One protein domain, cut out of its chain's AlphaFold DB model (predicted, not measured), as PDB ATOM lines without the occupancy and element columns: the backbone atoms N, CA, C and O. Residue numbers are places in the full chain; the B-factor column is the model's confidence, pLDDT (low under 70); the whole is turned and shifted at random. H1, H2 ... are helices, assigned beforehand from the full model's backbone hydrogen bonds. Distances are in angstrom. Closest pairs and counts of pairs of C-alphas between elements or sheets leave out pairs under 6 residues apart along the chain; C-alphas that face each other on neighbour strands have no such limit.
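What this domain is: This is residues 36 to 105 of the 154 residues of the protein "Biopolymer transport protein ExbB" of Nitrincola nitratireducens (UniProt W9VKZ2). Three helices, H2, H3 and H4, lie roughly side by side with H3 in the middle, H2 on one side of it and the long H4 on the other; H1 sits more loosely by H2 and H3, on the side away from H4. The chain folds back at each tight link, and each helix runs the opposite way to the one before it. The printed part has 70 residues, with four named helices in the order H1, H2, H3, H4 and no named strand, and its class is all helix. It is compact, with a radius of gyration of the C-alphas of 12.0 A, and spans 37 by 29 by 18 A along its three main axes.

Where its parts are: The printed part begins at Ser 36, and H1 takes residues 43 to 53, from C-alpha 43 at (15.285, 41.412, -2.238), over 15.4 A. H2, residues 58 to 67, is 14.4 A long and begins at C-alpha 58 at (-0.055, 35.953, -4.547). H3, residues 69 to 79, is 15.8 A long. H4, residues 85 to 104, is the longest at 28.3 A and ends at C-alpha 104 at (10.350, 63.215, -1.360).

How they stand to each other: H1 and H2 are close but not clearly touching, the closest C-alphas being those of Thr 47 and Ile 64, 7.8 A apart. Their lines stand at a shallow tilt of 10 degrees, opposite ways. H1 and H3 are also close but not clearly touching, with the C-alphas of Leu 43 and Gly 71 closest at 7.4 A. These two run the same way at a shallow tilt of 25 degrees. H2 and H3 touch and form a helical hairpin, opposite ways at a shallow tilt of 25 degrees; their closest C-alphas, those of Lys 65 and Thr 72, are 4.3 A apart. H3 and H4 touch and form a second helical hairpin, opposite ways at a shallow tilt of 21 degrees. Their closest C-alphas are those of Gly 77 and Ile 92, 5.3 A apart. H4 is apart from H1 and from H2. In H1, H2, H3 and H4 every O i to N i+4 pair is within hydrogen-bond range.

The domain as a whole: The two C-alphas farthest apart are those of Ser 53 and Arg 105, at 37.7 A, while the first and last printed C-alphas, of Ser 36 and Arg 105, are 19.2 A apart. The printed part has no cut. The three links are tight, with 4 residues between H1 and H2, 1 between H2 and H3 and 5 between H3 and H4. The mean pLDDT of the printed part is 92.0, and no printed residue is under 70.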
ATOM      1  N   SER A  36      18.659  50.189   3.988       86.31
ATOM      2  CA  SER A  36      18.080  48.904   4.403       86.31
ATOM      3  C   SER A  36      16.544  48.870   4.402       86.31
ATOM      4  O   SER A  36      15.975  47.788   4.374       86.31
ATOM      5  N   ARG A  37      15.872  50.028   4.474       86.94
ATOM      6  CA  ARG A  37      14.405  50.159   4.427       86.94
ATOM      7  C   ARG A  37      13.910  50.391   3.003       86.94
ATOM      8  O   ARG A  37      12.889  49.836   2.619       86.94
ATOM      9  N   VAL A  38      14.645  51.189   2.224       89.88
ATOM     10  CA  VAL A  38      14.281  51.519   0.836       89.88
ATOM     11  C   VAL A  38      14.675  50.404  -0.137       89.88
ATOM     12  O   VAL A  38      13.895  50.026  -1.008       89.88
ATOM     13  N   LEU A  39      15.889  49.879   0.032       89.75
ATOM     14  CA  LEU A  39      16.586  48.954  -0.858       89.75
ATOM     15  C   LEU A  39      17.187  47.781  -0.049       89.75
ATOM     16  O   LEU A  39      18.414  47.674   0.077       89.75
ATOM     17  N   PRO A  40      16.349  46.922   0.567       88.88
ATOM     18  CA  PRO A  40      16.841  45.788   1.341       88.88
ATOM     19  C   PRO A  40      17.743  44.899   0.477       88.88
ATOM     20  O   PRO A  40      17.427  44.571  -0.671       88.88
ATOM     21  N   ALA A  41      18.911  44.554   1.025       87.56
ATOM     22  CA  ALA A  41      19.884  43.721   0.334       87.56
ATOM     23  C   ALA A  41      19.276  42.341   0.068       87.56
ATOM     24  O   ALA A  41      18.659  41.755   0.950       87.56
ATOM     25  N   GLY A  42      19.450  41.836  -1.151       87.38
ATOM     26  CA  GLY A  42      18.982  40.505  -1.527       87.38
ATOM     27  C   GLY A  42      17.520  40.413  -1.975       87.38
ATOM     28  O   GLY A  42      17.163  39.399  -2.558       87.38
ATOM     29  N   LEU A  43      16.699  41.465  -1.830       89.62
ATOM     30  CA  LEU A  43      15.285  41.412  -2.238       89.62
ATOM     31  C   LEU A  43      15.115  41.053  -3.721       89.62
ATOM     32  O   LEU A  43      14.262  40.247  -4.082       89.62
ATOM     33  N   LEU A  44      15.943  41.640  -4.591       88.56
ATOM     34  CA  LEU A  44      15.914  41.345  -6.025       88.56
ATOM     35  C   LEU A  44      16.318  39.900  -6.322       88.56
ATOM     36  O   LEU A  44      15.649  39.243  -7.114       88.56
ATOM     37  N   SER A  45      17.394  39.406  -5.706       90.56
ATOM     38  CA  SER A  45      17.861  38.032  -5.918       90.56
ATOM     39  C   SER A  45      16.851  37.013  -5.396       90.56
ATOM     40  O   SER A  45      16.490  36.111  -6.138       90.56
ATOM     41  N   GLU A  46      16.314  37.219  -4.193       89.69
ATOM     42  CA  GLU A  46      15.297  36.355  -3.581       89.69
ATOM     43  C   GLU A  46      14.014  36.321  -4.422       89.69
ATOM     44  O   GLU A  46      13.478  35.257  -4.731       89.69
ATOM     45  N   THR A  47      13.563  37.485  -4.902       90.75
ATOM     46  CA  THR A  47      12.384  37.548  -5.774       90.75
ATOM     47  C   THR A  47      12.626  36.836  -7.108       90.75
ATOM     48  O   THR A  47      11.745  36.139  -7.606       90.75
ATOM     49  N   LEU A  48      13.817  36.975  -7.703       89.19
ATOM     50  CA  LEU A  48      14.171  36.279  -8.945       89.19
ATOM     51  C   LEU A  48      14.262  34.761  -8.752       89.19
ATOM     52  O   LEU A  48      13.861  34.017  -9.647       89.19
ATOM     53  N   GLU A  49      14.765  34.297  -7.611       91.50
ATOM     54  CA  GLU A  49      14.806  32.875  -7.257       91.50
ATOM     55  C   GLU A  49      13.396  32.291  -7.096       91.50
ATOM     56  O   GLU A  49      13.108  31.240  -7.671       91.50
ATOM     57  N   LEU A  50      12.482  33.008  -6.435       89.69
ATOM     58  CA  LEU A  50      11.066  32.625  -6.318       89.69
ATOM     59  C   LEU A  50      10.352  32.558  -7.679       89.69
ATOM     60  O   LEU A  50       9.523  31.681  -7.918       89.69
ATOM     61  N   ILE A  51      10.680  33.464  -8.606       89.50
ATOM     62  CA  ILE A  51      10.135  33.423  -9.973       89.50
ATOM     63  C   ILE A  51      10.681  32.211 -10.738       89.50
ATOM     64  O   ILE A  51       9.925  31.536 -11.434       89.50
ATOM     65  N   ARG A  52      11.986  31.928 -10.628       90.44
ATOM     66  CA  ARG A  52      12.645  30.825 -11.351       90.44
ATOM     67  C   ARG A  52      12.237  29.446 -10.844       90.44
ATOM     68  O   ARG A  52      12.127  28.530 -11.650       90.44
ATOM     69  N   SER A  53      12.028  29.304  -9.539       90.94
ATOM     70  CA  SER A  53      11.545  28.065  -8.912       90.94
ATOM     71  C   SER A  53      10.070  27.780  -9.213       90.94
ATOM     72  O   SER A  53       9.623  26.650  -9.050       90.94
ATOM     73  N   GLY A  54       9.311  28.777  -9.687       85.31
ATOM     74  CA  GLY A  54       7.877  28.640  -9.945       85.31
ATOM     75  C   GLY A  54       7.014  28.679  -8.678       85.31
ATOM     76  O   GLY A  54       5.808  28.471  -8.767       85.31
ATOM     77  N   GLU A  55       7.601  28.989  -7.519       85.25
ATOM     78  CA  GLU A  55       6.930  29.047  -6.210       85.25
ATOM     79  C   GLU A  55       6.312  30.428  -5.907       85.25
ATOM     80  O   GLU A  55       5.897  30.731  -4.784       85.25
ATOM     81  N   MET A  56       6.245  31.310  -6.907       86.62
ATOM     82  CA  MET A  56       5.681  32.648  -6.749       86.62
ATOM     83  C   MET A  56       4.160  32.582  -6.546       86.62
ATOM     84  O   MET A  56       3.401  32.331  -7.483       86.62
ATOM     85  N   THR A  57       3.712  32.864  -5.323       90.19
ATOM     86  CA  THR A  57       2.296  32.921  -4.944       90.19
ATOM     87  C   THR A  57       1.827  34.376  -4.792       90.19
ATOM     88  O   THR A  57       2.644  35.283  -4.580       90.19
ATOM     89  N   PRO A  58       0.511  34.641  -4.870       88.75
ATOM     90  CA  PRO A  58      -0.055  35.953  -4.547       88.75
ATOM     91  C   PRO A  58       0.334  36.463  -3.148       88.75
ATOM     92  O   PRO A  58       0.475  37.668  -2.930       88.75
ATOM     93  N   GLU A  59       0.532  35.552  -2.203       90.62
ATOM     94  CA  GLU A  59       0.942  35.809  -0.828       90.62
ATOM     95  C   GLU A  59       2.383  36.323  -0.781       90.62
ATOM     96  O   GLU A  59       2.636  37.355  -0.156       90.62
ATOM     97  N   HIS A  60       3.307  35.688  -1.514       90.56
ATOM     98  CA  HIS A  60       4.684  36.169  -1.654       90.56
ATOM     99  C   HIS A  60       4.729  37.584  -2.247       90.56
ATOM    100  O   HIS A  60       5.427  38.451  -1.720       90.56
ATOM    101  N   LEU A  61       3.917  37.871  -3.272       91.38
ATOM    102  CA  LEU A  61       3.835  39.215  -3.858       91.38
ATOM    103  C   LEU A  61       3.367  40.271  -2.850       91.38
ATOM    104  O   LEU A  61       3.880  41.391  -2.846       91.38
ATOM    105  N   ARG A  62       2.420  39.936  -1.965       91.31
ATOM    106  CA  ARG A  62       1.974  40.851  -0.900       91.31
ATOM    107  C   ARG A  62       3.086  41.132   0.106       91.31
ATOM    108  O   ARG A  62       3.275  42.289   0.477       91.31
ATOM    109  N   VAL A  63       3.832  40.102   0.509       92.44
ATOM    110  CA  VAL A  63       4.969  40.239   1.434       92.44
ATOM    111  C   VAL A  63       6.076  41.092   0.811       92.44
ATOM    112  O   VAL A  63       6.525  42.056   1.429       92.44
ATOM    113  N   ILE A  64       6.456  40.813  -0.440       92.38
ATOM    114  CA  ILE A  64       7.477  41.579  -1.168       92.38
ATOM    115  C   ILE A  64       7.046  43.042  -1.301       92.38
ATOM    116  O   ILE A  64       7.828  43.931  -0.965       92.38
ATOM    117  N   LYS A  65       5.795  43.309  -1.702       92.56
ATOM    118  CA  LYS A  65       5.259  44.675  -1.824       92.56
ATOM    119  C   LYS A  65       5.345  45.450  -0.507       92.56
ATOM    120  O   LYS A  65       5.716  46.619  -0.517       92.56
ATOM    121  N   ALA A  66       5.017  44.804   0.613       91.75
ATOM    122  CA  ALA A  66       5.016  45.424   1.938       91.75
ATOM    123  C   ALA A  66       6.416  45.570   2.561       91.75
ATOM    124  O   ALA A  66       6.589  46.340   3.504       91.75
ATOM    125  N   SER A  67       7.417  44.845   2.052       91.56
ATOM    126  CA  SER A  67       8.769  44.836   2.624       91.56
ATOM    127  C   SER A  67       9.501  46.173   2.474       91.56
ATOM    128  O   SER A  67      10.263  46.567   3.358       91.56
ATOM    129  N   SER A  68       9.310  46.852   1.339       94.44
ATOM    130  CA  SER A  68      10.062  48.053   0.977       94.44
ATOM    131  C   SER A  68       9.453  48.784  -0.229       94.44
ATOM    132  O   SER A  68       8.733  48.179  -1.032       94.44
ATOM    133  N   PRO A  69       9.805  50.068  -0.424       94.50
ATOM    134  CA  PRO A  69       9.500  50.806  -1.646       94.50
ATOM    135  C   PRO A  69       9.994  50.102  -2.920       94.50
ATOM    136  O   PRO A  69       9.257  50.018  -3.901       94.50
ATOM    137  N   LEU A  70      11.195  49.510  -2.896       94.19
ATOM    138  CA  LEU A  70      11.684  48.696  -4.013       94.19
ATOM    139  C   LEU A  70      10.771  47.495  -4.292       94.19
ATOM    140  O   LEU A  70      10.476  47.202  -5.447       94.19
ATOM    141  N   GLY A  71      10.292  46.821  -3.246       94.56
ATOM    142  CA  GLY A  71       9.350  45.711  -3.373       94.56
ATOM    143  C   GLY A  71       8.052  46.107  -4.074       94.56
ATOM    144  O   GLY A  71       7.538  45.349  -4.894       94.56
ATOM    145  N   THR A  72       7.558  47.325  -3.835       95.25
ATOM    146  CA  THR A  72       6.392  47.863  -4.554       95.25
ATOM    147  C   THR A  72       6.647  47.984  -6.058       95.25
ATOM    148  O   THR A  72       5.801  47.567  -6.851       95.25
ATOM    149  N   ILE A  73       7.827  48.469  -6.455       96.31
ATOM    150  CA  ILE A  73       8.225  48.600  -7.865       96.31
ATOM    151  C   ILE A  73       8.392  47.220  -8.519       96.31
ATOM    152  O   ILE A  73       7.898  46.986  -9.622       96.31
ATOM    153  N   ILE A  74       9.044  46.280  -7.827       94.50
ATOM    154  CA  ILE A  74       9.244  44.907  -8.316       94.50
ATOM    155  C   ILE A  74       7.897  44.231  -8.591       94.50
ATOM    156  O   ILE A  74       7.696  43.654  -9.659       94.50
ATOM    157  N   VAL A  75       6.951  44.328  -7.654       95.12
ATOM    158  CA  VAL A  75       5.631  43.696  -7.782       95.12
ATOM    159  C   VAL A  75       4.813  44.309  -8.921       95.12
ATOM    160  O   VAL A  75       4.116  43.573  -9.618       95.12
ATOM    161  N   ALA A  76       4.929  45.619  -9.175       94.88
ATOM    162  CA  ALA A  76       4.300  46.257 -10.336       94.88
ATOM    163  C   ALA A  76       4.800  45.656 -11.663       94.88
ATOM    164  O   ALA A  76       3.991  45.306 -12.527       94.88
ATOM    165  N   GLY A  77       6.115  45.438 -11.777       93.88
ATOM    166  CA  GLY A  77       6.720  44.768 -12.929       93.88
ATOM    167  C   GLY A  77       6.289  43.305 -13.070       93.88
ATOM    168  O   GLY A  77       5.943  42.871 -14.166       93.88
ATOM    169  N   ILE A  78       6.248  42.543 -11.971       92.81
ATOM    170  CA  ILE A  78       5.825  41.131 -12.002       92.81
ATOM    171  C   ILE A  78       4.370  41.006 -12.461       92.81
ATOM    172  O   ILE A  78       4.077  40.188 -13.336       92.81
ATOM    173  N   ASN A  79       3.472  41.840 -11.932       92.94
ATOM    174  CA  ASN A  79       2.052  41.814 -12.291       92.94
ATOM    175  C   ASN A  79       1.811  42.098 -13.782       92.94
ATOM    176  O   ASN A  79       0.881  41.544 -14.362       92.94
ATOM    177  N   ASN A  80       2.670  42.903 -14.412       92.94
ATOM    178  CA  ASN A  80       2.571  43.265 -15.830       92.94
ATOM    179  C   ASN A  80       3.524  42.483 -16.749       92.94
ATOM    180  O   ASN A  80       3.594  42.755 -17.947       92.94
ATOM    181  N   SER A  81       4.227  41.476 -16.225       89.31
ATOM    182  CA  SER A  81       5.224  40.696 -16.975       89.31
ATOM    183  C   SER A  81       4.658  39.960 -18.197       89.31
ATOM    184  O   SER A  81       5.371  39.742 -19.176       89.31
ATOM    185  N   ARG A  82       3.365  39.606 -18.171       89.50
ATOM    186  CA  ARG A  82       2.669  38.906 -19.267       89.50
ATOM    187  C   ARG A  82       2.133  39.836 -20.359       89.50
ATOM    188  O   ARG A  82       1.801  39.358 -21.437       89.50
ATOM    189  N   SER A  83       2.079  41.141 -20.103       90.31
ATOM    190  CA  SER A  83       1.519  42.144 -21.022       90.31
ATOM    191  C   SER A  83       2.530  42.625 -22.074       90.31
ATOM    192  O   SER A  83       2.234  43.497 -22.882       90.31
ATOM    193  N   GLY A  84       3.739  42.058 -22.086       92.56
ATOM    194  CA  GLY A  84       4.821  42.455 -22.979       92.56
ATOM    195  C   GLY A  84       5.745  43.512 -22.369       92.56
ATOM    196  O   GLY A  84       5.415  44.212 -21.413       92.56
ATOM    197  N   ARG A  85       6.953  43.618 -22.935       92.19
ATOM    198  CA  ARG A  85       8.059  44.401 -22.355       92.19
ATOM    199  C   ARG A  85       7.741  45.888 -22.187       92.19
ATOM    200  O   ARG A  85       8.204  46.484 -21.221       92.19
ATOM    201  N   VAL A  86       6.998  46.476 -23.127       95.62
ATOM    202  CA  VAL A  86       6.663  47.910 -23.113       95.62
ATOM    203  C   VAL A  86       5.758  48.231 -21.927       95.62
ATOM    204  O   VAL A  86       6.144  49.034 -21.087       95.62
ATOM    205  N   ILE A  87       4.634  47.518 -21.798       94.69
ATOM    206  CA  ILE A  87       3.669  47.711 -20.705       94.69
ATOM    207  C   ILE A  87       4.316  47.418 -19.347       94.69
ATOM    208  O   ILE A  87       4.143  48.169 -18.391       94.69
ATOM    209  N   MET A  88       5.127  46.358 -19.259       94.31
ATOM    210  CA  MET A  88       5.868  46.057 -18.035       94.31
ATOM    211  C   MET A  88       6.789  47.216 -17.633       94.31
ATOM    212  O   MET A  88       6.788  47.623 -16.474       94.31
ATOM    213  N   LYS A  89       7.560  47.761 -18.581       95.12
ATOM    214  CA  LYS A  89       8.456  48.892 -18.323       95.12
ATOM    215  C   LYS A  89       7.674  50.126 -17.860       95.12
ATOM    216  O   LYS A  89       8.056  50.721 -16.861       95.12
ATOM    217  N   GLU A  90       6.589  50.463 -18.546       96.75
ATOM    218  CA  GLU A  90       5.741  51.610 -18.207       96.75
ATOM    219  C   GLU A  90       5.161  51.478 -16.790       96.75
ATOM    220  O   GLU A  90       5.284  52.399 -15.988       96.75
ATOM    221  N   SER A  91       4.674  50.289 -16.418       95.94
ATOM    222  CA  SER A  91       4.168  50.035 -15.060       95.94
ATOM    223  C   SER A  91       5.239  50.166 -13.967       95.94
ATOM    224  O   SER A  91       4.945  50.569 -12.841       95.94
ATOM    225  N   ILE A  92       6.493  49.828 -14.289       96.12
ATOM    226  CA  ILE A  92       7.634  50.001 -13.384       96.12
ATOM    227  C   ILE A  92       7.951  51.488 -13.228       96.12
ATOM    228  O   ILE A  92       8.182  51.933 -12.108       96.12
ATOM    229  N   GLU A  93       7.970  52.246 -14.326       97.25
ATOM    230  CA  GLU A  93       8.232  53.689 -14.312       97.25
ATOM    231  C   GLU A  93       7.147  54.450 -13.538       97.25
ATOM    232  O   GLU A  93       7.475  55.291 -12.702       97.25
ATOM    233  N   GLU A  94       5.874  54.096 -13.724       97.19
ATOM    234  CA  GLU A  94       4.749  54.665 -12.976       97.19
ATOM    235  C   GLU A  94       4.861  54.370 -11.472       97.19
ATOM    236  O   GLU A  94       4.839  55.284 -10.642       97.19
ATOM    237  N   ALA A  95       5.067  53.101 -11.099       96.50
ATOM    238  CA  ALA A  95       5.238  52.713  -9.700       96.50
ATOM    239  C   ALA A  95       6.474  53.368  -9.062       96.50
ATOM    240  O   ALA A  95       6.428  53.779  -7.900       96.50
ATOM    241  N   ALA A  96       7.572  53.488  -9.812       96.25
ATOM    242  CA  ALA A  96       8.770  54.183  -9.363       96.25
ATOM    243  C   ALA A  96       8.499  55.673  -9.133       96.25
ATOM    244  O   ALA A  96       8.928  56.200  -8.110       96.25
ATOM    245  N   GLY A  97       7.751  56.334 -10.020       96.94
ATOM    246  CA  GLY A  97       7.345  57.730  -9.856       96.94
ATOM    247  C   GLY A  97       6.555  57.962  -8.567       96.94
ATOM    248  O   GLY A  97       6.885  58.864  -7.798       96.94
ATOM    249  N   HIS A  98       5.576  57.100  -8.276       96.06
ATOM    250  CA  HIS A  98       4.826  57.154  -7.016       96.06
ATOM    251  C   HIS A  98       5.722  56.962  -5.791       96.06
ATOM    252  O   HIS A  98       5.660  57.746  -4.846       96.06
ATOM    253  N   VAL A  99       6.596  55.955  -5.825       95.19
ATOM    254  CA  VAL A  99       7.540  55.693  -4.736       95.19
ATOM    255  C   VAL A  99       8.477  56.881  -4.514       95.19
ATOM    256  O   VAL A  99       8.676  57.287  -3.372       95.19
ATOM    257  N   VAL A 100       9.042  57.461  -5.576       93.88
ATOM    258  CA  VAL A 100       9.918  58.637  -5.479       93.88
ATOM    259  C   VAL A 100       9.164  59.810  -4.860       93.88
ATOM    260  O   VAL A 100       9.664  60.413  -3.915       93.88
ATOM    261  N   HIS A 101       7.936  60.074  -5.307       93.38
ATOM    262  CA  HIS A 101       7.108  61.137  -4.745       93.38
ATOM    263  C   HIS A 101       6.891  60.976  -3.227       93.38
ATOM    264  O   HIS A 101       7.052  61.930  -2.462       93.38
ATOM    265  N   ASP A 102       6.614  59.756  -2.761       91.31
ATOM    266  CA  ASP A 102       6.457  59.464  -1.332       91.31
ATOM    267  C   ASP A 102       7.773  59.635  -0.546       91.31
ATOM    268  O   ASP A 102       7.795  60.169   0.575       91.31
ATOM    269  N   LEU A 103       8.898  59.224  -1.144       91.69
ATOM    270  CA  LEU A 103      10.236  59.415  -0.577       91.69
ATOM    271  C   LEU A 103      10.629  60.904  -0.486       91.69
ATOM    272  O   LEU A 103      11.418  61.260   0.391       91.69
ATOM    273  N   GLU A 104      10.054  61.776  -1.314       91.06
ATOM    274  CA  GLU A 104      10.350  63.215  -1.360       91.06
ATOM    275  C   GLU A 104       9.397  64.089  -0.523       91.06
ATOM    276  O   GLU A 104       9.688  65.262  -0.291       91.06
ATOM    277  N   ARG A 105       8.292  63.542   0.005       85.88
ATOM    278  CA  ARG A 105       7.177  64.298   0.622       85.88
ATOM    279  C   ARG A 105       7.545  65.375   1.667       85.88
ATOM    280  O   ARG A 105       6.802  66.344   1.791       85.88
TER     281      ARG A 105